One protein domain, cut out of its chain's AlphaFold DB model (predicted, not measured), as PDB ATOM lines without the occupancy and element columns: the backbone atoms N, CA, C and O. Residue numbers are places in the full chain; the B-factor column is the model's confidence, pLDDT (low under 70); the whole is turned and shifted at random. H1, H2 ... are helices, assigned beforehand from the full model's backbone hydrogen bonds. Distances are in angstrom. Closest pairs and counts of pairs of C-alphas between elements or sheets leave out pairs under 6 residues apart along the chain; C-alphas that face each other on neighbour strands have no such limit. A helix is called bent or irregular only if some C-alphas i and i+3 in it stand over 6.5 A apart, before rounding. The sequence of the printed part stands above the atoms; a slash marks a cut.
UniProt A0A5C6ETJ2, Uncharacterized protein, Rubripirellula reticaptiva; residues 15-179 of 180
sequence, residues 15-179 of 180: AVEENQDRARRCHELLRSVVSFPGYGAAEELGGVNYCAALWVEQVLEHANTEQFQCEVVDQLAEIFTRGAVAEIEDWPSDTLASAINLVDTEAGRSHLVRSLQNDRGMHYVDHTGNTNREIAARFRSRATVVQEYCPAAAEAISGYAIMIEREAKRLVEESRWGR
ATOM      1  N   ALA A  15     -63.059  -0.502  -5.800       72.81
ATOM      2  CA  ALA A  15     -62.185   0.465  -6.459       72.81
ATOM      3  C   ALA A  15     -60.817  -0.143  -6.824       72.81
ATOM      4  O   ALA A  15     -60.231   0.230  -7.839       72.81
ATOM      5  N   VAL A  16     -60.315  -1.106  -6.043       73.50
ATOM      6  CA  VAL A  16     -59.054  -1.807  -6.332       73.50
ATOM      7  C   VAL A  16     -59.201  -2.705  -7.559       73.50
ATOM      8  O   VAL A  16     -58.310  -2.717  -8.405       73.50
ATOM      9  N   GLU A  17     -60.326  -3.410  -7.696       76.00
ATOM     10  CA  GLU A  17     -60.597  -4.270  -8.857       76.00
ATOM     11  C   GLU A  17     -60.721  -3.453 -10.144       76.00
ATOM     12  O   GLU A  17     -60.077  -3.761 -11.144       76.00
ATOM     13  N   GLU A  18     -61.484  -2.358 -10.101       73.38
ATOM     14  CA  GLU A  18     -61.652  -1.466 -11.249       73.38
ATOM     15  C   GLU A  18     -60.316  -0.838 -11.683       73.38
ATOM     16  O   GLU A  18     -60.020  -0.750 -12.878       73.38
ATOM     17  N   ASN A  19     -59.478  -0.457 -10.719       66.69
ATOM     18  CA  ASN A  19     -58.144   0.080 -10.967       66.69
ATOM     19  C   ASN A  19     -57.205  -0.964 -11.594       66.69
ATOM     20  O   ASN A  19     -56.543  -0.667 -12.590       66.69
ATOM     21  N   GLN A  20     -57.189  -2.199 -11.083       69.69
ATOM     22  CA  GLN A  20     -56.408  -3.299 -11.667       69.69
ATOM     23  C   GLN A  20     -56.835  -3.606 -13.107       69.69
ATOM     24  O   GLN A  20     -55.994  -3.823 -13.983       69.69
ATOM     25  N   ASP A  21     -58.139  -3.576 -13.374       73.44
ATOM     26  CA  ASP A  21     -58.693  -3.790 -14.706       73.44
ATOM     27  C   ASP A  21     -58.271  -2.692 -15.695       73.44
ATOM     28  O   ASP A  21     -57.940  -2.992 -16.846       73.44
ATOM     29  N   ARG A  22     -58.239  -1.422 -15.260       65.69
ATOM     30  CA  ARG A  22     -57.751  -0.299 -16.082       65.69
ATOM     31  C   ARG A  22     -56.260  -0.414 -16.379       65.69
ATOM     32  O   ARG A  22     -55.871  -0.239 -17.532       65.69
ATOM     33  N   ALA A  23     -55.444  -0.757 -15.386       63.25
ATOM     34  CA  ALA A  23     -54.008  -0.955 -15.564       63.25
ATOM     35  C   ALA A  23     -53.702  -2.091 -16.540       63.25
ATOM     36  O   ALA A  23     -52.899  -1.921 -17.457       63.25
ATOM     37  N   ARG A  24     -54.418  -3.218 -16.413       71.56
ATOM     38  CA  ARG A  24     -54.313  -4.343 -17.349       71.56
ATOM     39  C   ARG A  24     -54.638  -3.910 -18.778       71.56
ATOM     40  O   ARG A  24     -53.874  -4.224 -19.683       71.56
ATOM     41  N   ARG A  25     -55.711  -3.139 -18.984       68.81
ATOM     42  CA  ARG A  25     -56.077  -2.619 -20.316       68.81
ATOM     43  C   ARG A  25     -55.046  -1.633 -20.863       68.81
ATOM     44  O   ARG A  25     -54.742  -1.695 -22.049       68.81
ATOM     45  N   CYS A  26     -54.485  -0.760 -20.025       65.75
ATOM     46  CA  CYS A  26     -53.403   0.141 -20.435       65.75
ATOM     47  C   CYS A  26     -52.154  -0.652 -20.842       65.75
ATOM     48  O   CYS A  26     -51.567  -0.378 -21.881       65.75
ATOM     49  N   HIS A  27     -51.793  -1.680 -20.075       66.69
ATOM     50  CA  HIS A  27     -50.679  -2.569 -20.394       66.69
ATOM     51  C   HIS A  27     -50.904  -3.346 -21.699       66.69
ATOM     52  O   HIS A  27     -50.017  -3.408 -22.549       66.69
ATOM     53  N   GLU A  28     -52.094  -3.919 -21.890       69.50
ATOM     54  CA  GLU A  28     -52.475  -4.607 -23.130       69.50
ATOM     55  C   GLU A  28     -52.432  -3.653 -24.330       69.50
ATOM     56  O   GLU A  28     -51.885  -4.012 -25.373       69.50
ATOM     57  N   LEU A  29     -52.930  -2.422 -24.165       68.44
ATOM     58  CA  LEU A  29     -52.863  -1.383 -25.189       68.44
ATOM     59  C   LEU A  29     -51.407  -1.071 -25.549       68.44
ATOM     60  O   LEU A  29     -51.050  -1.180 -26.718       68.44
ATOM     61  N   LEU A  30     -50.558  -0.768 -24.563       71.00
ATOM     62  CA  LEU A  30     -49.142  -0.444 -24.771       71.00
ATOM     63  C   LEU A  30     -48.369  -1.597 -25.427       71.00
ATOM     64  O   LEU A  30     -47.578  -1.364 -26.337       71.00
ATOM     65  N   ARG A  31     -48.643  -2.850 -25.044       66.44
ATOM     66  CA  ARG A  31     -48.031  -4.034 -25.675       66.44
ATOM     67  C   ARG A  31     -48.538  -4.315 -27.080       66.44
ATOM     68  O   ARG A  31     -47.811  -4.923 -27.862       66.44
ATOM     69  N   SER A  32     -49.765  -3.909 -27.396       63.44
ATOM     70  CA  SER A  32     -50.330  -4.059 -28.740       63.44
ATOM     71  C   SER A  32     -49.754  -3.057 -29.747       63.44
ATOM     72  O   SER A  32     -49.901  -3.258 -30.952       63.44
ATOM     73  N   VAL A  33     -49.062  -2.008 -29.279       65.25
ATOM     74  CA  VAL A  33     -48.375  -1.040 -30.139       65.25
ATOM     75  C   VAL A  33     -47.154  -1.710 -30.779       65.25
ATOM     76  O   VAL A  33     -46.070  -1.790 -30.198       65.25
ATOM     77  N   VAL A  34     -47.351  -2.219 -31.997       58.53
ATOM     78  CA  VAL A  34     -46.299  -2.840 -32.821       58.53
ATOM     79  C   VAL A  34     -45.266  -1.797 -33.261       58.53
ATOM     80  O   VAL A  34     -44.066  -2.066 -33.239       58.53
ATOM     81  N   SER A  35     -45.731  -0.595 -33.606       59.62
ATOM     82  CA  SER A  35     -44.913   0.554 -33.992       59.62
ATOM     83  C   SER A  35     -45.439   1.812 -33.317       59.62
ATOM     84  O   SER A  35     -46.650   2.032 -33.255       59.62
ATOM     85  N   PHE A  36     -44.530   2.643 -32.815       62.50
ATOM     86  CA  PHE A  36     -44.893   3.910 -32.198       62.50
ATOM     87  C   PHE A  36     -45.655   4.796 -33.203       62.50
ATOM     88  O   PHE A  36     -45.218   4.901 -34.353       62.50
ATOM     89  N   PRO A  37     -46.783   5.428 -32.828       59.16
ATOM     90  CA  PRO A  37     -47.488   6.338 -33.725       59.16
ATOM     91  C   PRO A  37     -46.540   7.446 -34.209       59.16
ATOM     92  O   PRO A  37     -45.921   8.134 -33.400       59.16
ATOM     93  N   GLY A  38     -46.385   7.583 -35.529       54.06
ATOM     94  CA  GLY A  38     -45.445   8.529 -36.147       54.06
ATOM     95  C   GLY A  38     -44.061   7.959 -36.499       54.06
ATOM     96  O   GLY A  38     -43.302   8.634 -37.187       54.06
ATOM     97  N   TYR A  39     -43.741   6.717 -36.110       51.06
ATOM     98  CA  TYR A  39     -42.624   5.954 -36.684       51.06
ATOM     99  C   TYR A  39     -43.112   5.226 -37.946       51.06
ATOM    100  O   TYR A  39     -43.627   4.112 -37.891       51.06
ATOM    101  N   GLY A  40     -43.012   5.905 -39.084       53.41
ATOM    102  CA  GLY A  40     -43.446   5.429 -40.398       53.41
ATOM    103  C   GLY A  40     -43.706   6.617 -41.317       53.41
ATOM    104  O   GLY A  40     -44.001   7.710 -40.834       53.41
ATOM    105  N   ALA A  41     -43.570   6.438 -42.634       47.12
ATOM    106  CA  ALA A  41     -43.927   7.486 -43.585       47.12
ATOM    107  C   ALA A  41     -45.351   7.967 -43.259       47.12
ATOM    108  O   ALA A  41     -46.281   7.162 -43.230       47.12
ATOM    109  N   ALA A  42     -45.510   9.267 -42.989       46.97
ATOM    110  CA  ALA A  42     -46.758   9.916 -42.561       46.97
ATOM    111  C   ALA A  42     -47.976   9.643 -43.479       46.97
ATOM    112  O   ALA A  42     -49.105  10.025 -43.174       46.97
ATOM    113  N   GLU A  43     -47.745   8.978 -44.607       43.66
ATOM    114  CA  GLU A  43     -48.703   8.599 -45.632       43.66
ATOM    115  C   GLU A  43     -49.569   7.379 -45.255       43.66
ATOM    116  O   GLU A  43     -50.702   7.296 -45.728       43.66
ATOM    117  N   GLU A  44     -49.130   6.468 -44.373       44.91
ATOM    118  CA  GLU A  44     -49.893   5.229 -44.097       44.91
ATOM    119  C   GLU A  44     -51.065   5.391 -43.108       44.91
ATOM    120  O   GLU A  44     -51.984   4.572 -43.103       44.91
ATOM    121  N   LEU A  45     -51.111   6.475 -42.322       46.44
ATOM    122  CA  LEU A  45     -52.185   6.740 -41.346       46.44
ATOM    123  C   LEU A  45     -53.144   7.863 -41.783       46.44
ATOM    124  O   LEU A  45     -53.654   8.633 -40.968       46.44
ATOM    125  N   GLY A  46     -53.416   7.961 -43.089       46.69
ATOM    126  CA  GLY A  46     -54.556   8.729 -43.608       46.69
ATOM    127  C   GLY A  46     -54.504  10.242 -43.362       46.69
ATOM    128  O   GLY A  46     -55.552  10.883 -43.295       46.69
ATOM    129  N   GLY A  47     -53.310  10.826 -43.218       43.97
ATOM    130  CA  GLY A  47     -53.133  12.275 -43.070       43.97
ATOM    131  C   GLY A  47     -53.477  12.836 -41.687       43.97
ATOM    132  O   GLY A  47     -53.385  14.048 -41.487       43.97
ATOM    133  N   VAL A  48     -53.822  11.988 -40.712       47.31
ATOM    134  CA  VAL A  48     -53.842  12.410 -39.311       47.31
ATOM    135  C   VAL A  48     -52.414  12.298 -38.810       47.31
ATOM    136  O   VAL A  48     -51.908  11.207 -38.561       47.31
ATOM    137  N   ASN A  49     -51.750  13.446 -38.713       51.12
ATOM    138  CA  ASN A  49     -50.428  13.577 -38.121       51.12
ATOM    139  C   ASN A  49     -50.567  13.277 -36.617       51.12
ATOM    140  O   ASN A  49     -50.733  14.184 -35.802       51.12
ATOM    141  N   TYR A  50     -50.652  11.991 -36.264       59.28
ATOM    142  CA  TYR A  50     -50.775  11.540 -34.885       59.28
ATOM    143  C   TYR A  50     -49.483  11.916 -34.169       59.28
ATOM    144  O   TYR A  50     -48.461  11.245 -34.278       59.28
ATOM    145  N   CYS A  51     -49.533  13.051 -33.477       76.56
ATOM    146  CA  CYS A  51     -48.434  13.543 -32.678       76.56
ATOM    147  C   CYS A  51     -48.212  12.556 -31.531       76.56
ATOM    148  O   CYS A  51     -49.097  12.370 -30.696       76.56
ATOM    149  N   ALA A  52     -47.036  11.936 -31.484       80.25
ATOM    150  CA  ALA A  52     -46.619  11.063 -30.393       80.25
ATOM    151  C   ALA A  52     -46.914  11.654 -29.007       80.25
ATOM    152  O   ALA A  52     -47.359  10.944 -28.111       80.25
ATOM    153  N   ALA A  53     -46.714  12.966 -28.858       83.19
ATOM    154  CA  ALA A  53     -46.998  13.688 -27.629       83.19
ATOM    155  C   ALA A  53     -48.485  13.604 -27.237       83.19
ATOM    156  O   ALA A  53     -48.791  13.242 -26.110       83.19
ATOM    157  N   LEU A  54     -49.405  13.821 -28.185       81.44
ATOM    158  CA  LEU A  54     -50.848  13.725 -27.940       81.44
ATOM    159  C   LEU A  54     -51.264  12.306 -27.528       81.44
ATOM    160  O   LEU A  54     -52.113  12.123 -26.662       81.44
ATOM    161  N   TRP A  55     -50.665  11.288 -28.148       83.94
ATOM    162  CA  TRP A  55     -50.926   9.903 -27.763       83.94
ATOM    163  C   TRP A  55     -50.435   9.615 -26.337       83.94
ATOM    164  O   TRP A  55     -51.162   9.011 -25.551       83.94
ATOM    165  N   VAL A  56     -49.243  10.099 -25.972       86.31
ATOM    166  CA  VAL A  56     -48.721   9.985 -24.601       86.31
ATOM    167  C   VAL A  56     -49.621  10.710 -23.603       86.31
ATOM    168  O   VAL A  56     -49.937  10.136 -22.568       86.31
ATOM    169  N   GLU A  57     -50.090  11.921 -23.915       86.00
ATOM    170  CA  GLU A  57     -51.037  12.657 -23.066       86.00
ATOM    171  C   GLU A  57     -52.297  11.835 -22.784       86.00
ATOM    172  O   GLU A  57     -52.685  11.694 -21.628       86.00
ATOM    173  N   GLN A  58     -52.889  11.222 -23.813       83.12
ATOM    174  CA  GLN A  58     -54.071  10.367 -23.657       83.12
ATOM    175  C   GLN A  58     -53.781   9.135 -22.795       83.12
ATOM    176  O   GLN A  58     -54.578   8.770 -21.932       83.12
ATOM    177  N   VAL A  59     -52.629   8.489 -23.000       83.31
ATOM    178  CA  VAL A  59     -52.203   7.345 -22.181       83.31
ATOM    179  C   VAL A  59     -52.059   7.757 -20.712       83.31
ATOM    180  O   VAL A  59     -52.559   7.058 -19.829       83.31
ATOM    181  N   LEU A  60     -51.426   8.900 -20.440       84.19
ATOM    182  CA  LEU A  60     -51.247   9.425 -19.084       84.19
ATOM    183  C   LEU A  60     -52.579   9.844 -18.444       84.19
ATOM    184  O   LEU A  60     -52.796   9.568 -17.262       84.19
ATOM    185  N   GLU A  61     -53.489  10.449 -19.211       83.38
ATOM    186  CA  GLU A  61     -54.844  10.809 -18.770       83.38
ATOM    187  C   GLU A  61     -55.665   9.565 -18.400       83.38
ATOM    188  O   GLU A  61     -56.401   9.562 -17.412       83.38
ATOM    189  N   HIS A  62     -55.523   8.465 -19.139       77.00
ATOM    190  CA  HIS A  62     -56.187   7.207 -18.793       77.00
ATOM    191  C   HIS A  62     -55.555   6.509 -17.582       77.00
ATOM    192  O   HIS A  62     -56.251   5.812 -16.840       77.00
ATOM    193  N   ALA A  63     -54.266   6.742 -17.336       77.38
ATOM    194  CA  ALA A  63     -53.509   6.186 -16.220       77.38
ATOM    195  C   ALA A  63     -53.644   6.979 -14.903       77.38
ATOM    196  O   ALA A  63     -52.821   6.775 -14.017       77.38
ATOM    197  N   ASN A  64     -54.647   7.864 -14.764       67.81
ATOM    198  CA  ASN A  64     -54.834   8.909 -13.728       67.81
ATOM    199  C   ASN A  64     -54.957   8.452 -12.249       67.81
ATOM    200  O   ASN A  64     -55.606   9.093 -11.425       67.81
ATOM    201  N   THR A  65     -54.331   7.347 -11.873       66.62
ATOM    202  CA  THR A  65     -53.998   7.017 -10.488       66.62
ATOM    203  C   THR A  65     -52.479   6.910 -10.378       66.62
ATOM    204  O   THR A  65     -51.870   6.191 -11.173       66.62
ATOM    205  N   GLU A  66     -51.866   7.566  -9.386       64.25
ATOM    206  CA  GLU A  66     -50.401   7.612  -9.198       64.25
ATOM    207  C   GLU A  66     -49.732   6.226  -9.275       64.25
ATOM    208  O   GLU A  66     -48.640   6.089  -9.824       64.25
ATOM    209  N   GLN A  67     -50.417   5.180  -8.800       66.81
ATOM    210  CA  GLN A  67     -49.926   3.801  -8.825       66.81
ATOM    211  C   GLN A  67     -49.599   3.287 -10.241       66.81
ATOM    212  O   GLN A  67     -48.634   2.545 -10.398       66.81
ATOM    213  N   PHE A  68     -50.351   3.689 -11.270       72.56
ATOM    214  CA  PHE A  68     -50.141   3.210 -12.645       72.56
ATOM    215  C   PHE A  68     -49.307   4.159 -13.493       72.56
ATOM    216  O   PHE A  68     -48.751   3.727 -14.500       72.56
ATOM    217  N   GLN A  69     -49.160   5.423 -13.087       77.38
ATOM    218  CA  GLN A  69     -48.310   6.367 -13.810       77.38
ATOM    219  C   GLN A  69     -46.861   5.877 -13.868       77.38
ATOM    220  O   GLN A  69     -46.260   5.908 -14.935       77.38
ATOM    221  N   CYS A  70     -46.323   5.333 -12.771       80.06
ATOM    222  CA  CYS A  70     -44.974   4.761 -12.757       80.06
ATOM    223  C   CYS A  70     -44.819   3.582 -13.735       80.06
ATOM    224  O   CYS A  70     -43.855   3.536 -14.497       80.06
ATOM    225  N   GLU A  71     -45.773   2.645 -13.747       82.50
ATOM    226  CA  GLU A  71     -45.740   1.473 -14.638       82.50
ATOM    227  C   GLU A  71     -45.886   1.857 -16.114       82.50
ATOM    228  O   GLU A  71     -45.251   1.264 -16.989       82.50
ATOM    229  N   VAL A  72     -46.727   2.854 -16.396       85.12
ATOM    230  CA  VAL A  72     -46.929   3.401 -17.739       85.12
ATOM    231  C   VAL A  72     -45.680   4.136 -18.213       85.12
ATOM    232  O   VAL A  72     -45.250   3.919 -19.341       85.12
ATOM    233  N   VAL A  73     -45.055   4.946 -17.356       86.31
ATOM    234  CA  VAL A  73     -43.807   5.652 -17.676       86.31
ATOM    235  C   VAL A  73     -42.675   4.670 -17.996       86.31
ATOM    236  O   VAL A  73     -41.932   4.906 -18.947       86.31
ATOM    237  N   ASP A  74     -42.566   3.550 -17.275       86.12
ATOM    238  CA  ASP A  74     -41.565   2.514 -17.574       86.12
ATOM    239  C   ASP A  74     -41.783   1.893 -18.966       86.12
ATOM    240  O   ASP A  74     -40.866   1.812 -19.786       86.12
ATOM    241  N   GLN A  75     -43.028   1.531 -19.279       86.25
ATOM    242  CA  GLN A  75     -43.385   0.973 -20.587       86.25
ATOM    243  C   GLN A  75     -43.170   1.976 -21.724       86.25
ATOM    244  O   GLN A  75     -42.675   1.609 -22.789       86.25
ATOM    245  N   LEU A  76     -43.497   3.251 -21.504       88.25
ATOM    246  CA  LEU A  76     -43.229   4.318 -22.465       88.25
ATOM    247  C   LEU A  76     -41.728   4.483 -22.709       88.25
ATOM    248  O   LEU A  76     -41.319   4.601 -23.860       88.25
ATOM    249  N   ALA A  77     -40.896   4.410 -21.668       87.88
ATOM    250  CA  ALA A  77     -39.446   4.471 -21.820       87.88
ATOM    251  C   ALA A  77     -38.898   3.310 -22.671       87.88
ATOM    252  O   ALA A  77     -38.031   3.525 -23.518       87.88
ATOM    253  N   GLU A  78     -39.410   2.088 -22.492       87.12
ATOM    254  CA  GLU A  78     -39.076   0.949 -23.364       87.12
ATOM    255  C   GLU A  78     -39.490   1.207 -24.820       87.12
ATOM    256  O   GLU A  78     -38.702   1.004 -25.742       87.12
ATOM    257  N   ILE A  79     -40.703   1.719 -25.035       86.50
ATOM    258  CA  ILE A  79     -41.208   2.040 -26.374       86.50
ATOM    259  C   ILE A  79     -40.349   3.122 -27.044       86.50
ATOM    260  O   ILE A  79     -39.977   2.965 -28.204       86.50
ATOM    261  N   PHE A  80     -39.999   4.192 -26.327       89.00
ATOM    262  CA  PHE A  80     -39.211   5.306 -26.864       89.00
ATOM    263  C   PHE A  80     -37.782   4.917 -27.234       89.00
ATOM    264  O   PHE A  80     -37.163   5.577 -28.066       89.00
ATOM    265  N   THR A  81     -37.236   3.889 -26.590       87.44
ATOM    266  CA  THR A  81     -35.833   3.489 -26.759       87.44
ATOM    267  C   THR A  81     -35.657   2.317 -27.712       87.44
ATOM    268  O   THR A  81     -34.529   2.035 -28.104       87.44
ATOM    269  N   ARG A  82     -36.748   1.674 -28.140       85.88
ATOM    270  CA  ARG A  82     -36.715   0.573 -29.103       85.88
ATOM    271  C   ARG A  82     -36.092   1.023 -30.425       85.88
ATOM    272  O   ARG A  82     -36.618   1.905 -31.097       85.88
ATOM    273  N   GLY A  83     -34.981   0.400 -30.810       77.94
ATOM    274  CA  GLY A  83     -34.230   0.732 -32.023       77.94
ATOM    275  C   GLY A  83     -33.359   1.986 -31.899       77.94
ATOM    276  O   GLY A  83     -32.569   2.264 -32.804       77.94
ATOM    277  N   ALA A  84     -33.415   2.708 -30.774       84.25
ATOM    278  CA  ALA A  84     -32.672   3.954 -30.576       84.25
ATOM    279  C   ALA A  84     -31.159   3.752 -30.691       84.25
ATOM    280  O   ALA A  84     -30.444   4.646 -31.127       84.25
ATOM    281  N   VAL A  85     -30.651   2.569 -30.328       80.56
ATOM    282  CA  VAL A  85     -29.220   2.256 -30.456       80.56
ATOM    283  C   VAL A  85     -28.796   2.150 -31.925       80.56
ATOM    284  O   VAL A  85     -27.699   2.593 -32.267       80.56
ATOM    285  N   ALA A  86     -29.645   1.583 -32.787       81.94
ATOM    286  CA  ALA A  86     -29.365   1.444 -34.216       81.94
ATOM    287  C   ALA A  86     -29.423   2.797 -34.948       81.94
ATOM    288  O   ALA A  86     -28.651   3.021 -35.877       81.94
ATOM    289  N   GLU A  87     -30.280   3.706 -34.479       86.38
ATOM    290  CA  GLU A  87     -30.545   5.019 -35.084       86.38
ATOM    291  C   GLU A  87     -30.071   6.181 -34.194       86.38
ATOM    292  O   GLU A  87     -30.621   7.281 -34.230       86.38
ATOM    293  N   ILE A  88     -29.047   5.962 -33.360       87.06
ATOM    294  CA  ILE A  88     -28.682   6.932 -32.313       87.06
ATOM    295  C   ILE A  88     -28.312   8.315 -32.858       87.06
ATOM    296  O   ILE A  88     -28.488   9.320 -32.177       87.06
ATOM    297  N   GLU A  89     -27.793   8.380 -34.081       87.75
ATOM    298  CA  GLU A  89     -27.396   9.643 -34.711       87.75
ATOM    299  C   GLU A  89     -28.590  10.575 -34.931       87.75
ATOM    300  O   GLU A  89     -28.431  11.794 -34.827       87.75
ATOM    301  N   ASP A  90     -29.775   9.989 -35.110       88.06
ATOM    302  CA  ASP A  90     -31.036  10.676 -35.368       88.06
ATOM    303  C   ASP A  90     -31.985  10.634 -34.155       88.06
ATOM    304  O   ASP A  90     -32.934  11.413 -34.081       88.06
ATOM    305  N   TRP A  91     -31.716   9.789 -33.151       90.56
ATOM    306  CA  TRP A  91     -32.559   9.648 -31.961       90.56
ATOM    307  C   TRP A  91     -32.305  10.728 -30.886       90.56
ATOM    308  O   TRP A  91     -31.148  11.043 -30.594       90.56
ATOM    309  N   PRO A  92     -33.341  11.291 -30.239       92.25
ATOM    310  CA  PRO A  92     -34.747  11.185 -30.611       92.25
ATOM    311  C   PRO A  92     -35.062  12.128 -31.782       92.25
ATOM    312  O   PRO A  92     -34.456  13.198 -31.906       92.25
ATOM    313  N   SER A  93     -36.052  11.752 -32.594       88.56
ATOM    314  CA  SER A  93     -36.691  12.673 -33.540       88.56
ATOM    315  C   SER A  93     -37.456  13.775 -32.795       88.56
ATOM    316  O   SER A  93     -37.819  13.595 -31.634       88.56
ATOM    317  N   ASP A  94     -37.765  14.894 -33.452       86.06
ATOM    318  CA  ASP A  94     -38.484  16.023 -32.828       86.06
ATOM    319  C   ASP A  94     -39.845  15.613 -32.233       86.06
ATOM    320  O   ASP A  94     -40.235  16.023 -31.133       86.06
ATOM    321  N   THR A  95     -40.569  14.749 -32.948       84.44
ATOM    322  CA  THR A  95     -41.857  14.207 -32.501       84.44
ATOM    323  C   THR A  95     -41.695  13.339 -31.254       84.44
ATOM    324  O   THR A  95     -42.477  13.463 -30.311       84.44
ATOM    325  N   LEU A  96     -40.658  12.497 -31.215       87.50
ATOM    326  CA  LEU A  96     -40.374  11.650 -30.061       87.50
ATOM    327  C   LEU A  96     -39.833  12.460 -28.874       87.50
ATOM    328  O   LEU A  96     -40.216  12.201 -27.738       87.50
ATOM    329  N   ALA A  97     -39.006  13.475 -29.122       91.12
ATOM    330  CA  ALA A  97     -38.497  14.387 -28.101       91.12
ATOM    331  C   ALA A  97     -39.641  15.070 -27.343       91.12
ATOM    332  O   ALA A  97     -39.621  15.145 -26.115       91.12
ATOM    333  N   SER A  98     -40.677  15.497 -28.068       89.00
ATOM    334  CA  SER A  98     -41.879  16.086 -27.468       89.00
ATOM    335  C   SER A  98     -42.592  15.098 -26.534       89.00
ATOM    336  O   SER A  98     -42.977  15.465 -25.428       89.00
ATOM    337  N   ALA A  99     -42.712  13.832 -26.944       90.56
ATOM    338  CA  ALA A  99     -43.304  12.766 -26.135       90.56
ATOM    339  C   ALA A  99     -42.461  12.413 -24.894       90.56
ATOM    340  O   ALA A  99     -43.007  12.240 -23.807       90.56
ATOM    341  N   ILE A 100     -41.134  12.357 -25.035       92.44
ATOM    342  CA  ILE A 100     -40.204  12.127 -23.924       92.44
ATOM    343  C   ILE A 100     -40.307  13.256 -22.890       92.44
ATOM    344  O   ILE A 100     -40.378  12.988 -21.693       92.44
ATOM    345  N   ASN A 101     -40.360  14.512 -23.341       92.19
ATOM    346  CA  ASN A 101     -40.449  15.675 -22.455       92.19
ATOM    347  C   ASN A 101     -41.745  15.687 -21.620       92.19
ATOM    348  O   ASN A 101     -41.742  16.205 -20.507       92.19
ATOM    349  N   LEU A 102     -42.838  15.093 -22.114       89.81
ATOM    350  CA  LEU A 102     -44.087  14.973 -21.352       89.81
ATOM    351  C   LEU A 102     -43.988  14.019 -20.157       89.81
ATOM    352  O   LEU A 102     -44.725  14.180 -19.187       89.81
ATOM    353  N   VAL A 103     -43.087  13.038 -20.212       88.38
ATOM    354  CA  VAL A 103     -42.868  12.069 -19.126       88.38
ATOM    355  C   VAL A 103     -41.577  12.336 -18.355       88.38
ATOM    356  O   VAL A 103     -41.091  11.445 -17.649       88.38
ATOM    357  N   ASP A 104     -41.010  13.544 -18.485       91.62
ATOM    358  CA  ASP A 104     -39.740  13.935 -17.870       91.62
ATOM    359  C   ASP A 104     -39.847  14.033 -16.341       91.62
ATOM    360  O   ASP A 104     -39.997  15.090 -15.727       91.62
ATOM    361  N   THR A 105     -39.772  12.865 -15.721       88.69
ATOM    362  CA  THR A 105     -39.744  12.638 -14.283       88.69
ATOM    363  C   THR A 105     -38.437  11.937 -13.930       88.69
ATOM    364  O   THR A 105     -37.826  11.282 -14.773       88.69
ATOM    365  N   GLU A 106     -37.997  12.018 -12.674       88.25
ATOM    366  CA  GLU A 106     -36.789  11.303 -12.227       88.25
ATOM    367  C   GLU A 106     -36.876   9.789 -12.499       88.25
ATOM    368  O   GLU A 106     -35.917   9.180 -12.987       88.25
ATOM    369  N   ALA A 107     -38.052   9.200 -12.260       85.69
ATOM    370  CA  ALA A 107     -38.338   7.814 -12.608       85.69
ATOM    371  C   ALA A 107     -38.232   7.601 -14.125       85.69
ATOM    372  O   ALA A 107     -37.472   6.740 -14.564       85.69
ATOM    373  N   GLY A 108     -38.916   8.418 -14.933       86.19
ATOM    374  CA  GLY A 108     -38.890   8.323 -16.395       86.19
ATOM    375  C   GLY A 108     -37.485   8.404 -16.986       86.19
ATOM    376  O   GLY A 108     -37.120   7.567 -17.810       86.19
ATOM    377  N   ARG A 109     -36.649   9.331 -16.506       89.88
ATOM    378  CA  ARG A 109     -35.240   9.443 -16.919       89.88
ATOM    379  C   ARG A 109     -34.431   8.199 -16.558       89.88
ATOM    380  O   ARG A 109     -33.712   7.665 -17.403       89.88
ATOM    381  N   SER A 110     -34.600   7.683 -15.341       87.75
ATOM    382  CA  SER A 110     -33.950   6.439 -14.905       87.75
ATOM    383  C   SER A 110     -34.369   5.241 -15.768       87.75
ATOM    384  O   SER A 110     -33.531   4.420 -16.152       87.75
ATOM    385  N   HIS A 111     -35.654   5.164 -16.121       89.62
ATOM    386  CA  HIS A 111     -36.199   4.131 -16.995       89.62
ATOM    387  C   HIS A 111     -35.670   4.258 -18.429       89.62
ATOM    388  O   HIS A 111     -35.252   3.252 -18.994       89.62
ATOM    389  N   LEU A 112     -35.566   5.470 -18.984       89.94
ATOM    390  CA  LEU A 112     -34.970   5.714 -20.306       89.94
ATOM    391  C   LEU A 112     -33.518   5.233 -20.388       89.94
ATOM    392  O   LEU A 112     -33.155   4.537 -21.337       89.94
ATOM    393  N   VAL A 113     -32.693   5.556 -19.383       89.50
ATOM    394  CA  VAL A 113     -31.303   5.066 -19.301       89.50
ATOM    395  C   VAL A 113     -31.285   3.540 -19.347       89.50
ATOM    396  O   VAL A 113     -30.559   2.947 -20.142       89.50
ATOM    397  N   ARG A 114     -32.082   2.896 -18.488       88.25
ATOM    398  CA  ARG A 114     -32.130   1.436 -18.364       88.25
ATOM    399  C   ARG A 114     -32.639   0.765 -19.640       88.25
ATOM    400  O   ARG A 114     -32.099  -0.261 -20.042       88.25
ATOM    401  N   SER A 115     -33.635   1.343 -20.300       86.56
ATOM    402  CA  SER A 115     -34.174   0.787 -21.539       86.56
ATOM    403  C   SER A 115     -33.177   0.909 -22.698       86.56
ATOM    404  O   SER A 115     -32.942  -0.086 -23.379       86.56
ATOM    405  N   LEU A 116     -32.453   2.033 -22.831       86.44
ATOM    406  CA  LEU A 116     -31.325   2.148 -23.778       86.44
ATOM    407  C   LEU A 116     -30.230   1.103 -23.524       86.44
ATOM    408  O   LEU A 116     -29.626   0.583 -24.463       86.44
ATOM    409  N   GLN A 117     -29.959   0.789 -22.254       85.56
ATOM    410  CA  GLN A 117     -28.987  -0.244 -21.891       85.56
ATOM    411  C   GLN A 117     -29.427  -1.635 -22.348       85.56
ATOM    412  O   GLN A 117     -28.601  -2.396 -22.854       85.56
ATOM    413  N   ASN A 118     -30.714  -1.948 -22.197       81.75
ATOM    414  CA  ASN A 118     -31.284  -3.236 -22.578       81.75
ATOM    415  C   ASN A 118     -31.377  -3.408 -24.104       81.75
ATOM    416  O   ASN A 118     -31.147  -4.508 -24.606       81.75
ATOM    417  N   ASP A 119     -31.647  -2.331 -24.844       79.56
ATOM    418  CA  ASP A 119     -31.808  -2.361 -26.307       79.56
ATOM    419  C   ASP A 119     -30.476  -2.558 -27.068       79.56
ATOM    420  O   ASP A 119     -30.452  -2.868 -28.256       79.56
ATOM    421  N   ARG A 120     -29.333  -2.466 -26.370       71.62
ATOM    422  CA  ARG A 120     -27.970  -2.661 -26.910       71.62
ATOM    423  C   ARG A 120     -27.748  -4.014 -27.601       71.62
ATOM    424  O   ARG A 120     -26.831  -4.125 -28.419       71.62
ATOM    425  N   GLY A 121     -28.530  -5.038 -27.258       68.06
ATOM    426  CA  GLY A 121     -28.389  -6.392 -27.795       68.06
ATOM    427  C   GLY A 121     -26.994  -7.013 -27.592       68.06
ATOM    428  O   GLY A 121     -26.137  -6.506 -26.860       68.06
ATOM    429  N   MET A 122     -26.749  -8.145 -28.262       59.19
ATOM    430  CA  MET A 122     -25.426  -8.780 -28.316       59.19
ATOM    431  C   MET A 122     -24.587  -8.125 -29.418       59.19
ATOM    432  O   MET A 122     -24.810  -8.368 -30.600       59.19
ATOM    433  N   HIS A 123     -23.610  -7.305 -29.038       66.75
ATOM    434  CA  HIS A 123     -22.646  -6.697 -29.959       66.75
ATOM    435  C   HIS A 123     -21.280  -7.367 -29.791       66.75
ATOM    436  O   HIS A 123     -20.943  -7.882 -28.723       66.75
ATOM    437  N   TYR A 124     -20.492  -7.362 -30.866       71.19
ATOM    438  CA  TYR A 124     -19.120  -7.854 -30.838       71.19
ATOM    439  C   TYR A 124     -18.295  -7.074 -29.808       71.19
ATOM    440  O   TYR A 124     -18.308  -5.842 -29.778       71.19
ATOM    441  N   VAL A 125     -17.570  -7.814 -28.974       74.62
ATOM    442  CA  VAL A 125     -16.768  -7.266 -27.886       74.62
ATOM    443  C   VAL A 125     -15.298  -7.283 -28.293       74.62
ATOM    444  O   VAL A 125     -14.650  -8.325 -28.315       74.62
ATOM    445  N   ASP A 126     -14.768  -6.107 -28.615       83.94
ATOM    446  CA  ASP A 126     -13.349  -5.898 -28.887       83.94
ATOM    447  C   ASP A 126     -12.554  -5.846 -27.569       83.94
ATOM    448  O   ASP A 126     -12.750  -4.954 -26.739       83.94
ATOM    449  N   HIS A 127     -11.618  -6.783 -27.393       86.50
ATOM    450  CA  HIS A 127     -10.782  -6.901 -26.191       86.50
ATOM    451  C   HIS A 127      -9.856  -5.700 -25.948       86.50
ATOM    452  O   HIS A 127      -9.359  -5.518 -24.837       86.50
ATOM    453  N   THR A 128      -9.609  -4.857 -26.956       90.38
ATOM    454  CA  THR A 128      -8.848  -3.610 -26.780       90.38
ATOM    455  C   THR A 128      -9.693  -2.483 -26.172       90.38
ATOM    456  O   THR A 128      -9.160  -1.444 -25.757       90.38
ATOM    457  N   GLY A 129     -11.017  -2.670 -26.125       90.44
ATOM    458  CA  GLY A 129     -11.994  -1.682 -25.680       90.44
ATOM    459  C   GLY A 129     -12.117  -0.465 -26.602       90.44
ATOM    460  O   GLY A 129     -12.886   0.440 -26.286       90.44
ATOM    461  N   ASN A 130     -11.384  -0.406 -27.721       91.94
ATOM    462  CA  ASN A 130     -11.369   0.763 -28.602       91.94
ATOM    463  C   ASN A 130     -12.730   0.983 -29.253       91.94
ATOM    464  O   ASN A 130     -13.268   2.083 -29.159       91.94
ATOM    465  N   THR A 131     -13.337  -0.085 -29.771       90.50
ATOM    466  CA  THR A 131     -14.680  -0.024 -30.365       90.50
ATOM    467  C   THR A 131     -15.706   0.556 -29.380       90.50
ATOM    468  O   THR A 131     -16.465   1.464 -29.712       90.50
ATOM    469  N   ASN A 132     -15.692   0.110 -28.118       90.69
ATOM    470  CA  ASN A 132     -16.597   0.643 -27.095       90.69
ATOM    471  C   ASN A 132     -16.303   2.116 -26.762       90.69
ATOM    472  O   ASN A 132     -17.238   2.889 -26.571       90.69
ATOM    473  N   ARG A 133     -15.035   2.545 -26.725       93.50
ATOM    474  CA  ARG A 133     -14.695   3.965 -26.508       93.50
ATOM    475  C   ARG A 133     -15.199   4.857 -27.640       93.50
ATOM    476  O   ARG A 133     -15.725   5.931 -27.360       93.50
ATOM    477  N   GLU A 134     -15.064   4.418 -28.888       91.56
ATOM    478  CA  GLU A 134     -15.564   5.147 -30.061       91.56
ATOM    479  C   GLU A 134     -17.088   5.277 -30.027       91.56
ATOM    480  O   GLU A 134     -17.624   6.370 -30.210       91.56
ATOM    481  N   ILE A 135     -17.789   4.188 -29.694       89.62
ATOM    482  CA  ILE A 135     -19.239   4.220 -29.495       89.62
ATOM    483  C   ILE A 135     -19.589   5.197 -28.363       89.62
ATOM    484  O   ILE A 135     -20.394   6.099 -28.571       89.62
ATOM    485  N   ALA A 136     -18.954   5.096 -27.191       92.88
ATOM    486  CA  ALA A 136     -19.210   6.010 -26.074       92.88
ATOM    487  C   ALA A 136     -19.002   7.487 -26.464       92.88
ATOM    488  O   ALA A 136     -19.788   8.348 -26.069       92.88
ATOM    489  N   ALA A 137     -17.977   7.790 -27.265       94.75
ATOM    490  CA  ALA A 137     -17.733   9.135 -27.774       94.75
ATOM    491  C   ALA A 137     -18.866   9.629 -28.693       94.75
ATOM    492  O   ALA A 137     -19.324  10.760 -28.523       94.75
ATOM    493  N   ARG A 138     -19.371   8.778 -29.600       93.12
ATOM    494  CA  ARG A 138     -20.531   9.099 -30.454       93.12
ATOM    495  C   ARG A 138     -21.772   9.418 -29.623       93.12
ATOM    496  O   ARG A 138     -22.388  10.459 -29.836       93.12
ATOM    497  N   PHE A 139     -22.086   8.587 -28.627       93.62
ATOM    498  CA  PHE A 139     -23.220   8.837 -27.733       93.62
ATOM    499  C   PHE A 139     -23.060  10.163 -26.969       93.62
ATOM    500  O   PHE A 139     -23.996  10.950 -26.930       93.62
ATOM    501  N   ARG A 140     -21.875  10.500 -26.440       96.50
ATOM    502  CA  ARG A 140     -21.655  11.812 -25.784       96.50
ATOM    503  C   ARG A 140     -21.874  12.997 -26.719       96.50
ATOM    504  O   ARG A 140     -22.485  13.991 -26.323       96.50
ATOM    505  N   SER A 141     -21.366  12.891 -27.946       95.56
ATOM    506  CA  SER A 141     -21.571  13.923 -28.961       95.56
ATOM    507  C   SER A 141     -23.060  14.102 -29.238       95.56
ATOM    508  O   SER A 141     -23.545  15.231 -29.249       95.56
ATOM    509  N   ARG A 142     -23.802  12.998 -29.387       94.25
ATOM    510  CA  ARG A 142     -25.252  13.053 -29.580       94.25
ATOM    511  C   ARG A 142     -25.969  13.655 -28.377       94.25
ATOM    512  O   ARG A 142     -26.805  14.526 -28.567       94.25
ATOM    513  N   ALA A 143     -25.613  13.264 -27.154       96.19
ATOM    514  CA  ALA A 143     -26.218  13.824 -25.948       96.19
ATOM    515  C   ALA A 143     -26.088  15.351 -25.907       96.19
ATOM    516  O   ALA A 143     -27.042  16.035 -25.564       96.19
ATOM    517  N   THR A 144     -24.937  15.884 -26.330       96.88
ATOM    518  CA  THR A 144     -24.707  17.335 -26.401       96.88
ATOM    519  C   THR A 144     -25.644  18.012 -27.401       96.88
ATOM    520  O   THR A 144     -26.191  19.064 -27.093       96.88
ATOM    521  N   VAL A 145     -25.865  17.403 -28.570       95.62
ATOM    522  CA  VAL A 145     -26.802  17.920 -29.586       95.62
ATOM    523  C   VAL A 145     -28.243  17.895 -29.075       95.62
ATOM    524  O   VAL A 145     -28.981  18.859 -29.247       95.62
ATOM    525  N   VAL A 146     -28.639  16.803 -28.421       94.62
ATOM    526  CA  VAL A 146     -30.015  16.586 -27.948       94.62
ATOM    527  C   VAL A 146     -30.354  17.441 -26.721       94.62
ATOM    528  O   VAL A 146     -31.517  17.769 -26.496       94.62
ATOM    529  N   GLN A 147     -29.347  17.837 -25.936       96.62
ATOM    530  CA  GLN A 147     -29.505  18.525 -24.651       96.62
ATOM    531  C   GLN A 147     -30.372  19.784 -24.718       96.62
ATOM    532  O   GLN A 147     -31.076  20.081 -23.751       96.62
ATOM    533  N   GLU A 148     -30.317  20.524 -25.826       94.75
ATOM    534  CA  GLU A 148     -31.041  21.790 -25.968       94.75
ATOM    535  C   GLU A 148     -32.555  21.600 -26.111       94.75
ATOM    536  O   GLU A 148     -33.317  22.445 -25.643       94.75
ATOM    537  N   TYR A 149     -33.003  20.496 -26.719       94.06
ATOM    538  CA  TYR A 149     -34.417  20.280 -27.052       94.06
ATOM    539  C   TYR A 149     -35.052  19.066 -26.354       94.06
ATOM    540  O   TYR A 149     -36.279  18.975 -26.273       94.06
ATOM    541  N   CYS A 150     -34.254  18.143 -25.811       95.88
ATOM    542  CA  CYS A 150     -34.742  17.010 -25.023       95.88
ATOM    543  C   CYS A 150     -33.753  16.620 -23.905       95.88
ATOM    544  O   CYS A 150     -32.998  15.649 -24.039       95.88
ATOM    545  N   PRO A 151     -33.743  17.352 -22.773       94.88
ATOM    546  CA  PRO A 151     -32.820  17.105 -21.662       94.88
ATOM    547  C   PRO A 151     -32.878  15.674 -21.109       94.88
ATOM    548  O   PRO A 151     -31.836  15.082 -20.835       94.88
ATOM    549  N   ALA A 152     -34.077  15.092 -21.002       92.19
ATOM    550  CA  ALA A 152     -34.274  13.721 -20.532       92.19
ATOM    551  C   ALA A 152     -33.585  12.683 -21.433       92.19
ATOM    552  O   ALA A 152     -32.918  11.769 -20.947       92.19
ATOM    553  N   ALA A 153     -33.696  12.847 -22.755       93.31
ATOM    554  CA  ALA A 153     -32.998  11.996 -23.709       93.31
ATOM    555  C   ALA A 153     -31.480  12.208 -23.640       93.31
ATOM    556  O   ALA A 153     -30.728  11.237 -23.641       93.31
ATOM    557  N   ALA A 154     -31.012  13.452 -23.522       96.00
ATOM    558  CA  ALA A 154     -29.587  13.748 -23.389       96.00
ATOM    559  C   ALA A 154     -28.965  13.118 -22.130       96.00
ATOM    560  O   ALA A 154     -27.864  12.559 -22.198       96.00
ATOM    561  N   GLU A 155     -29.682  13.138 -21.004       94.31
ATOM    562  CA  GLU A 155     -29.280  12.440 -19.782       94.31
ATOM    563  C   GLU A 155     -29.216  10.924 -20.009       94.31
ATOM    564  O   GLU A 155     -28.205  10.294 -19.684       94.31
ATOM    565  N   ALA A 156     -30.238  10.347 -20.651       91.31
ATOM    566  CA  ALA A 156     -30.290   8.920 -20.953       91.31
ATOM    567  C   ALA A 156     -29.119   8.453 -21.838       91.31
ATOM    568  O   ALA A 156     -28.416   7.492 -21.508       91.31
ATOM    569  N   ILE A 157     -28.849   9.190 -22.920       93.81
ATOM    570  CA  ILE A 157     -27.731   8.954 -23.845       93.81
ATOM    571  C   ILE A 157     -26.391   9.091 -23.110       93.81
ATOM    572  O   ILE A 157     -25.495   8.263 -23.293       93.81
ATOM    573  N   SER A 158     -26.245  10.108 -22.255       95.75
ATOM    574  CA  SER A 158     -25.024  10.332 -21.471       95.75
ATOM    575  C   SER A 158     -24.767   9.205 -20.474       95.75
ATOM    576  O   SER A 158     -23.648   8.689 -20.396       95.75
ATOM    577  N   GLY A 159     -25.799   8.783 -19.738       92.12
ATOM    578  CA  GLY A 159     -25.728   7.663 -18.802       92.12
ATOM    579  C   GLY A 159     -25.332   6.364 -19.503       92.12
ATOM    580  O   GLY A 159     -24.453   5.634 -19.032       92.12
ATOM    581  N   TYR A 160     -25.902   6.119 -20.682       91.00
ATOM    582  CA  TYR A 160     -25.529   4.984 -21.514       91.00
ATOM    583  C   TYR A 160     -24.071   5.078 -21.998       91.00
ATOM    584  O   TYR A 160     -23.315   4.122 -21.829       91.00
ATOM    585  N   ALA A 161     -23.605   6.238 -22.475       93.44
ATOM    586  CA  ALA A 161     -22.206   6.433 -22.872       93.44
ATOM    587  C   ALA A 161     -21.207   6.143 -21.736       93.44
ATOM    588  O   ALA A 161     -20.162   5.521 -21.959       93.44
ATOM    589  N   ILE A 162     -21.524   6.566 -20.507       94.81
ATOM    590  CA  ILE A 162     -20.709   6.281 -19.316       94.81
ATOM    591  C   ILE A 162     -20.627   4.773 -19.067       94.81
ATOM    592  O   ILE A 162     -19.543   4.259 -18.780       94.81
ATOM    593  N   MET A 163     -21.746   4.056 -19.190       91.88
ATOM    594  CA  MET A 163     -21.762   2.601 -19.045       91.88
ATOM    595  C   MET A 163     -20.859   1.928 -20.088       91.88
ATOM    596  O   MET A 163     -20.041   1.085 -19.723       91.88
ATOM    597  N   ILE A 164     -20.944   2.334 -21.359       91.38
ATOM    598  CA  ILE A 164     -20.104   1.778 -22.431       91.38
ATOM    599  C   ILE A 164     -18.617   1.999 -22.146       91.38
ATOM    600  O   ILE A 164     -17.799   1.102 -22.345       91.38
ATOM    601  N   GLU A 165     -18.239   3.182 -21.664       94.12
ATOM    602  CA  GLU A 165     -16.843   3.456 -21.332       94.12
ATOM    603  C   GLU A 165     -16.351   2.623 -20.140       94.12
ATOM    604  O   GLU A 165     -15.210   2.154 -20.145       94.12
ATOM    605  N   ARG A 166     -17.193   2.422 -19.117       93.38
ATOM    606  CA  ARG A 166     -16.874   1.524 -17.995       93.38
ATOM    607  C   ARG A 166     -16.650   0.100 -18.488       93.38
ATOM    608  O   ARG A 166     -15.663  -0.521 -18.106       93.38
ATOM    609  N   GLU A 167     -17.504  -0.366 -19.388       90.38
ATOM    610  CA  GLU A 167     -17.373  -1.683 -20.000       90.38
ATOM    611  C   GLU A 167     -16.087  -1.804 -20.830       90.38
ATOM    612  O   GLU A 167     -15.349  -2.775 -20.702       90.38
ATOM    613  N   ALA A 168     -15.735  -0.775 -21.607       91.62
ATOM    614  CA  ALA A 168     -14.463  -0.725 -22.329       91.62
ATOM    615  C   ALA A 168     -13.249  -0.873 -21.398       91.62
ATOM    616  O   ALA A 168     -12.285  -1.559 -21.738       91.62
ATOM    617  N   LYS A 169     -13.280  -0.217 -20.230       93.06
ATOM    618  CA  LYS A 169     -12.216  -0.311 -19.218       93.06
ATOM    619  C   LYS A 169     -12.136  -1.724 -18.639       93.06
ATOM    620  O   LYS A 169     -11.048  -2.295 -18.640       93.06
ATOM    621  N   ARG A 170     -13.280  -2.300 -18.253       91.75
ATOM    622  CA  ARG A 170     -13.377  -3.667 -17.718       91.75
ATOM    623  C   ARG A 170     -12.779  -4.697 -18.678       91.75
ATOM    624  O   ARG A 170     -11.945  -5.500 -18.277       91.75
ATOM    625  N   LEU A 171     -13.133  -4.629 -19.959       89.00
ATOM    626  CA  LEU A 171     -12.644  -5.567 -20.977       89.00
ATOM    627  C   LEU A 171     -11.127  -5.499 -21.175       89.00
ATOM    628  O   LEU A 171     -10.466  -6.525 -21.325       89.00
ATOM    629  N   VAL A 172     -10.565  -4.288 -21.151       91.06
ATOM    630  CA  VAL A 172      -9.114  -4.096 -21.246       91.06
ATOM    631  C   VAL A 172      -8.415  -4.701 -20.038       91.06
ATOM    632  O   VAL A 172      -7.389  -5.357 -20.210       91.06
ATOM    633  N   GLU A 173      -8.957  -4.496 -18.839       91.00
ATOM    634  CA  GLU A 173      -8.433  -5.086 -17.606       91.00
ATOM    635  C   GLU A 173      -8.486  -6.615 -17.668       91.00
ATOM    636  O   GLU A 173      -7.456  -7.262 -17.504       91.00
ATOM    637  N   GLU A 174      -9.627  -7.205 -18.020       89.62
ATOM    638  CA  GLU A 174      -9.786  -8.660 -18.154       89.62
ATOM    639  C   GLU A 174      -8.841  -9.268 -19.193       89.62
ATOM    640  O   GLU A 174      -8.225 -10.304 -18.947       89.62
ATOM    641  N   SER A 175      -8.634  -8.588 -20.326       87.19
ATOM    642  CA  SER A 175      -7.704  -9.045 -21.365       87.19
ATOM    643  C   SER A 175      -6.235  -9.068 -20.920       87.19
ATOM    644  O   SER A 175      -5.408  -9.705 -21.580       87.19
ATOM    645  N   ARG A 176      -5.888  -8.329 -19.857       85.31
ATOM    646  CA  ARG A 176      -4.546  -8.338 -19.262       85.31
ATOM    647  C   ARG A 176      -4.370  -9.529 -18.328       85.31
ATOM    648  O   ARG A 176      -3.309 -10.129 -18.357       85.31
ATOM    649  N   TRP A 177      -5.406  -9.880 -17.566       82.44
ATOM    650  CA  TRP A 177      -5.369 -10.978 -16.592       82.44
ATOM    651  C   TRP A 177      -5.617 -12.362 -17.205       82.44
ATOM    652  O   TRP A 177      -5.160 -13.355 -16.661       82.44
ATOM    653  N   GLY A 178      -6.319 -12.454 -18.339       71.50
ATOM    654  CA  GLY A 178      -6.572 -13.725 -19.039       71.50
ATOM    655  C   GLY A 178      -5.438 -14.207 -19.954       71.50
ATOM    656  O   GLY A 178      -5.659 -15.110 -20.757       71.50
ATOM    657  N   ARG A 179      -4.266 -13.561 -19.909       60.09
ATOM    658  CA  ARG A 179      -3.078 -13.909 -20.712       60.09
ATOM    659  C   ARG A 179      -1.951 -14.571 -19.908       60.09
ATOM    660  O   ARG A 179      -0.923 -14.879 -20.512       60.09
TER     661      ARG A 179
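What this domain is: This is residues 15 to 179 of the 180 residues of an uncharacterized protein of Rubripirellula reticaptiva (UniProt A0A5C6ETJ2). A long helical hairpin, H6 and H7, makes one end of an elongated molecule, and at its closed end H7 packs on H4 and H5. H5 sits in the middle, between H7 and H3, and beyond it H1, H2, H3 and H4 run at shallow tilts to one another where they meet, with H1 at the far end. The printed part has 165 residues with seven named helices, H1 to H7 in chain order, and no named strand; the class is all helix. The whole is only just compact, close to loose, with a radius of gyration of the C-alphas of 18.2 A and spans of 61 by 39 by 27 A.

Where its parts are: H7, the longest helix, holds residues 151 to 177 and measures 39.6 A from C-alpha 151 at (-32.820, 17.105, -21.662) to C-alpha 177 at (-5.369, -10.978, -16.592). H6 is residues 130 to 146, 24.5 A. H5 is residues 106 to 119, 20.2 A, and H4 is residues 94 to 102, 12.8 A. H3 is residues 66 to 81, 23.2 A; it is neither bent nor irregular, but only just: C-alphas 67 and 70 are 6.4 A apart. H2 is residues 52 to 62, 15.5 A. H1 is residues 15 to 32, 25.6 A, with C-alpha 15 at (-62.185, 0.465, -6.459).

How they stand to each other: H6 and H7 form a hairpin at a shallow tilt of 11 degrees, opposite ways; their closest C-alphas, of Ala 143 and Ala 154, are 4.2 A apart. With residues 152 to 160 alone, H7 touches H5 at a steep tilt of 47 degrees, closest at the C-alphas of Val 113 and Ala 156, 4.3 A. With residues 151 to 153 alone, H7 touches H4, about perpendicular at 85 degrees, closest at the C-alphas of Asn 101 and Ala 152, 6.8 A. H3 is the hub, touching H1, H2, H4 and H5. Its tilt to H5 is 37 degrees, only just steep, the same way, and their closest C-alphas, of Ala 77 and Leu 112, are 4.9 A apart. H2 touches H4, closest at the C-alphas of Ala 53 and Ala 99, 4.1 A. H1 touches H3 with residues 23 to 30 alone, at a shallow tilt of 5 degrees, closest at the C-alphas of Ala 23 and Phe 68, 6.4 A. H1 and H7 are apart. Every O i to N i+4 pair is within hydrogen-bond range in H1, H2, H4, H5, H6 and H7; in H3 it is 10 of 12.

The domain as a whole: The C-alphas farthest apart are those of Ala 15 and Arg 179, 62.5 A. The printed part has no cut. The links H1 to H2, of 19 residues, and H3 to H4, of 12, are long. The mean pLDDT of the printed part is 81.0; 37 residues are under 70, among them residues 31 to 50.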